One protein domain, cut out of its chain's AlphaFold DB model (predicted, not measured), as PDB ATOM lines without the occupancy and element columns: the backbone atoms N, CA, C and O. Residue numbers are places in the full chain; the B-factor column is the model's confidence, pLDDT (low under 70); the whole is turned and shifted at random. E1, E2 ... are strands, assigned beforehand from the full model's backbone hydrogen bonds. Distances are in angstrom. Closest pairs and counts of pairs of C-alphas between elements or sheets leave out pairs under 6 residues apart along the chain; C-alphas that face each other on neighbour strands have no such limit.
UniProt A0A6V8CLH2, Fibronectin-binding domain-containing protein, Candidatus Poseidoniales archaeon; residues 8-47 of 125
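What this domain is: This is residues 8 to 47 of the 125 residues of the protein "Fibronectin-binding domain-containing protein" of Candidatus Poseidoniales archaeon (UniProt A0A6V8CLH2). With little regular structure, this is a long hairpin: a two-stranded ribbon, E1 and E2, at one end, and a broad loop without named elements at the other. Between the ribbon and the far part of the loop, residues 19 to 20 pair briefly with residues 35 to 36, antiparallel. The printed part has 40 residues, with no named helix and two antiparallel strands, in the order E1, E2; the class is all strand, with 13 residues in named elements. It is a loose rod, with a radius of gyration of the C-alphas of 12.8 A and spans of 39 by 19 by 15 A.

Where its parts are: E1, residues 8 to 13, is 16.8 A long and begins at C-alpha 8 (121.126, 223.380, 106.469). E2, residues 41 to 47, is 17.0 A long and ends at C-alpha 47 (119.755, 221.892, 110.403).

How they stand to each other: E1 and E2 form a hairpin, antiparallel at 161 degrees between directions. C-alphas 8 and 47 face each other at 4.4 A. N 9 and O 46, 2.9 A, and N 43 and O 11, 2.8 A, are within hydrogen-bond range.

The domain as a whole: The C-alphas farthest apart, of Ser 25 and Val 47, are 39.8 A apart. The link from E1 to E2, residues 14 to 40, is long. The printed part has no cut, and no printed residue is under 70 in pLDDT.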
ATOM      1  N   ALA A   8     120.146 224.334 105.979       90.88
ATOM      2  CA  ALA A   8     121.126 223.380 106.469       90.88
ATOM      3  C   ALA A   8     122.546 223.817 106.103       90.88
ATOM      4  O   ALA A   8     122.767 224.537 105.132       90.88
ATOM      5  N   ALA A   9     123.532 223.381 106.876       92.44
ATOM      6  CA  ALA A   9     124.934 223.651 106.593       92.44
ATOM      7  C   ALA A   9     125.782 222.389 106.699       92.44
ATOM      8  O   ALA A   9     125.449 221.432 107.392       92.44
ATOM      9  N   THR A  10     126.928 222.422 106.028       93.62
ATOM     10  CA  THR A  10     128.006 221.472 106.278       93.62
ATOM     11  C   THR A  10     129.108 222.186 107.044       93.62
ATOM     12  O   THR A  10     129.547 223.266 106.648       93.62
ATOM     13  N   ALA A  11     129.562 221.572 108.127       94.44
ATOM     14  CA  ALA A  11     130.715 222.014 108.894       94.44
ATOM     15  C   ALA A  11     131.708 220.861 109.035       94.44
ATOM     16  O   ALA A  11     131.362 219.689 108.883       94.44
ATOM     17  N   PHE A  12     132.959 221.175 109.345       96.50
ATOM     18  CA  PHE A  12     133.917 220.164 109.759       96.50
ATOM     19  C   PHE A  12     134.807 220.701 110.869       96.50
ATOM     20  O   PHE A  12     134.966 221.910 111.026       96.50
ATOM     21  N   HIS A  13     135.400 219.783 111.623       96.50
ATOM     22  CA  HIS A  13     136.413 220.101 112.618       96.50
ATOM     23  C   HIS A  13     137.678 219.277 112.379       96.50
ATOM     24  O   HIS A  13     137.639 218.188 111.792       96.50
ATOM     25  N   VAL A  14     138.801 219.821 112.841       97.31
ATOM     26  CA  VAL A  14     140.120 219.184 112.827       97.31
ATOM     27  C   VAL A  14     140.867 219.508 114.112       97.31
ATOM     28  O   VAL A  14     140.548 220.479 114.798       97.31
ATOM     29  N   ARG A  15     141.868 218.694 114.445       96.56
ATOM     30  CA  ARG A  15     142.763 218.972 115.570       96.56
ATOM     31  C   ARG A  15     143.681 220.155 115.245       96.56
ATOM     32  O   ARG A  15     144.055 220.312 114.082       96.56
ATOM     33  N   PRO A  16     144.141 220.921 116.251       95.31
ATOM     34  CA  PRO A  16     145.096 222.011 116.031       95.31
ATOM     35  C   PRO A  16     146.359 221.574 115.274       95.31
ATOM     36  O   PRO A  16     146.820 222.282 114.388       95.31
ATOM     37  N   SER A  17     146.863 220.364 115.544       95.62
ATOM     38  CA  SER A  17     148.043 219.792 114.874       95.62
ATOM     39  C   SER A  17     147.862 219.532 113.374       95.62
ATOM     40  O   SER A  17     148.835 219.261 112.678       95.62
ATOM     41  N   GLN A  18     146.627 219.567 112.867       95.81
ATOM     42  CA  GLN A  18     146.311 219.352 111.454       95.81
ATOM     43  C   GLN A  18     146.298 220.650 110.640       95.81
ATOM     44  O   GLN A  18     146.101 220.592 109.427       95.81
ATOM     45  N   VAL A  19     146.473 221.805 111.289       95.44
ATOM     46  CA  VAL A  19     146.438 223.128 110.662       95.44
ATOM     47  C   VAL A  19     147.860 223.674 110.566       95.44
ATOM     48  O   VAL A  19     148.561 223.766 111.570       95.44
ATOM     49  N   SER A  20     148.297 224.056 109.365       91.88
ATOM     50  CA  SER A  20     149.648 224.580 109.128       91.88
ATOM     51  C   SER A  20     149.644 225.756 108.156       91.88
ATOM     52  O   SER A  20     148.777 225.863 107.293       91.88
ATOM     53  N   LYS A  21     150.636 226.642 108.280       91.12
ATOM     54  CA  LYS A  21     150.957 227.664 107.266       91.12
ATOM     55  C   LYS A  21     152.063 227.218 106.305       91.12
ATOM     56  O   LYS A  21     152.356 227.940 105.360       91.12
ATOM     57  N   ALA A  22     152.701 226.078 106.567       88.31
ATOM     58  CA  ALA A  22     153.762 225.558 105.718       88.31
ATOM     59  C   ALA A  22     153.170 224.925 104.451       88.31
ATOM     60  O   ALA A  22     152.285 224.063 104.525       88.31
ATOM     61  N   THR A  23     153.680 225.358 103.303       85.25
ATOM     62  CA  THR A  23     153.430 224.746 101.998       85.25
ATOM     63  C   THR A  23     154.416 223.618 101.738       85.25
ATOM     64  O   THR A  23     155.541 223.634 102.239       85.25
ATOM     65  N   GLU A  24     153.995 222.636 100.949       83.31
ATOM     66  CA  GLU A  24     154.933 221.690 100.345       83.31
ATOM     67  C   GLU A  24     155.566 222.303  99.085       83.31
ATOM     68  O   GLU A  24     155.118 223.335  98.575       83.31
ATOM     69  N   SER A  25     156.659 221.707  98.603       83.00
ATOM     70  CA  SER A  25     157.381 222.240  97.444       83.00
ATOM     71  C   SER A  25     156.470 222.263  96.214       83.00
ATOM     72  O   SER A  25     155.878 221.247  95.860       83.00
ATOM     73  N   GLY A  26     156.342 223.430  95.581       84.81
ATOM     74  CA  GLY A  26     155.423 223.657  94.461       84.81
ATOM     75  C   GLY A  26     154.013 224.122  94.851       84.81
ATOM     76  O   GLY A  26     153.255 224.516  93.968       84.81
ATOM     77  N   GLU A  27     153.660 224.154  96.141       85.88
ATOM     78  CA  GLU A  27     152.421 224.778  96.619       85.88
ATOM     79  C   GLU A  27     152.653 226.256  96.984       85.88
ATOM     80  O   GLU A  27     153.688 226.632  97.541       85.88
ATOM     81  N   ALA A  28     151.652 227.103  96.737       85.50
ATOM     82  CA  ALA A  28     151.618 228.486  97.208       85.50
ATOM     83  C   ALA A  28     150.362 228.721  98.056       85.50
ATOM     84  O   ALA A  28     149.276 228.252  97.718       85.50
ATOM     85  N   LEU A  29     150.500 229.480  99.147       87.31
ATOM     86  CA  LEU A  29     149.376 229.894  99.986       87.31
ATOM     87  C   LEU A  29     149.095 231.379  99.821       87.31
ATOM     88  O   LEU A  29     149.988 232.219  99.940       87.31
ATOM     89  N   GLY A  30     147.818 231.704  99.625       90.44
ATOM     90  CA  GLY A  30     147.345 233.078  99.709       90.44
ATOM     91  C   GLY A  30     147.560 233.654 101.110       90.44
ATOM     92  O   GLY A  30     147.497 232.945 102.121       90.44
ATOM     93  N   ARG A  31     147.787 234.967 101.191       90.75
ATOM     94  CA  ARG A  31     147.973 235.664 102.469       90.75
ATOM     95  C   ARG A  31     146.775 235.410 103.394       90.75
ATOM     96  O   ARG A  31     145.632 235.590 102.993       90.75
ATOM     97  N   GLY A  32     147.050 234.986 104.629       90.31
ATOM     98  CA  GLY A  32     146.022 234.663 105.629       90.31
ATOM     99  C   GLY A  32     145.433 233.250 105.530       90.31
ATOM    100  O   GLY A  32     144.615 232.889 106.369       90.31
ATOM    101  N   SER A  33     145.861 232.442 104.555       92.44
ATOM    102  CA  SER A  33     145.395 231.061 104.398       92.44
ATOM    103  C   SER A  33     146.149 230.080 105.297       92.44
ATOM    104  O   SER A  33     147.277 230.331 105.728       92.44
ATOM    105  N   PHE A  34     145.516 228.934 105.541       92.69
ATOM    106  CA  PHE A  34     146.082 227.788 106.244       92.69
ATOM    107  C   PHE A  34     145.761 226.515 105.460       92.69
ATOM    108  O   PHE A  34     144.709 226.419 104.829       92.69
ATOM    109  N   VAL A  35     146.642 225.523 105.541       92.75
ATOM    110  CA  VAL A  35     146.411 224.182 105.005       92.75
ATOM    111  C   VAL A  35     145.930 223.273 106.123       92.75
ATOM    112  O   VAL A  35     146.486 223.271 107.222       92.75
ATOM    113  N   VAL A  36     144.911 222.473 105.817       93.81
ATOM    114  CA  VAL A  36     144.400 221.420 106.697       93.81
ATOM    115  C   VAL A  36     144.783 220.060 106.123       93.81
ATOM    116  O   VAL A  36     144.330 219.711 105.029       93.81
ATOM    117  N   ARG A  37     145.584 219.283 106.859       92.31
ATOM    118  CA  ARG A  37     146.070 217.959 106.427       92.31
ATOM    119  C   ARG A  37     145.438 216.821 107.243       92.31
ATOM    120  O   ARG A  37     145.112 216.966 108.422       92.31
ATOM    121  N   GLY A  38     145.261 215.666 106.603       93.50
ATOM    122  CA  GLY A  38     144.667 214.472 107.213       93.50
ATOM    123  C   GLY A  38     143.132 214.473 107.274       93.50
ATOM    124  O   GLY A  38     142.451 215.171 106.517       93.50
ATOM    125  N   ASN A  39     142.590 213.646 108.172       95.25
ATOM    126  CA  ASN A  39     141.154 213.383 108.276       95.25
ATOM    127  C   ASN A  39     140.376 214.563 108.865       95.25
ATOM    128  O   ASN A  39     140.850 215.263 109.756       95.25
ATOM    129  N   ARG A  40     139.146 214.751 108.386       96.94
ATOM    130  CA  ARG A  40     138.224 215.792 108.852       96.94
ATOM    131  C   ARG A  40     137.009 215.132 109.481       96.94
ATOM    132  O   ARG A  40     136.434 214.219 108.889       96.94
ATOM    133  N   GLY A  41     136.605 215.616 110.649       97.38
ATOM    134  CA  GLY A  41     135.331 215.239 111.245       97.38
ATOM    135  C   GLY A  41     134.219 216.057 110.603       97.38
ATOM    136  O   GLY A  41     134.040 217.221 110.961       97.38
ATOM    137  N   TRP A  42     133.526 215.469 109.629       96.75
ATOM    138  CA  TRP A  42     132.455 216.120 108.877       96.75
ATOM    139  C   TRP A  42     131.115 216.049 109.602       96.75
ATOM    140  O   TRP A  42     130.705 214.984 110.053       96.75
ATOM    141  N   HIS A  43     130.404 217.167 109.588       94.75
ATOM    142  CA  HIS A  43     129.026 217.309 110.033       94.75
ATOM    143  C   HIS A  43     128.208 217.801 108.845       94.75
ATOM    144  O   HIS A  43     128.335 218.957 108.439       94.75
ATOM    145  N   ARG A  44     127.447 216.897 108.229       93.62
ATOM    146  CA  ARG A  44     126.631 217.183 107.041       93.62
ATOM    147  C   ARG A  44     125.182 217.385 107.448       93.62
ATOM    148  O   ARG A  44     124.773 216.893 108.495       93.62
ATOM    149  N   ASP A  45     124.452 218.122 106.616       92.12
ATOM    150  CA  ASP A  45     123.012 218.342 106.767       92.12
ATOM    151  C   ASP A  45     122.623 218.870 108.155       92.12
ATOM    152  O   ASP A  45     121.575 218.543 108.710       92.12
ATOM    153  N   LEU A  46     123.486 219.713 108.736       92.75
ATOM    154  CA  LEU A  46     123.215 220.349 110.015       92.75
ATOM    155  C   LEU A  46     122.081 221.345 109.834       92.75
ATOM    156  O   LEU A  46     122.290 222.422 109.274       92.75
ATOM    157  N   VAL A  47     120.904 220.990 110.337       92.56
ATOM    158  CA  VAL A  47     119.755 221.892 110.403       92.56
ATOM    159  C   VAL A  47     120.152 223.128 111.201       92.56
ATOM    160  O   VAL A  47     120.557 223.033 112.363       92.56
TER     161      VAL A  47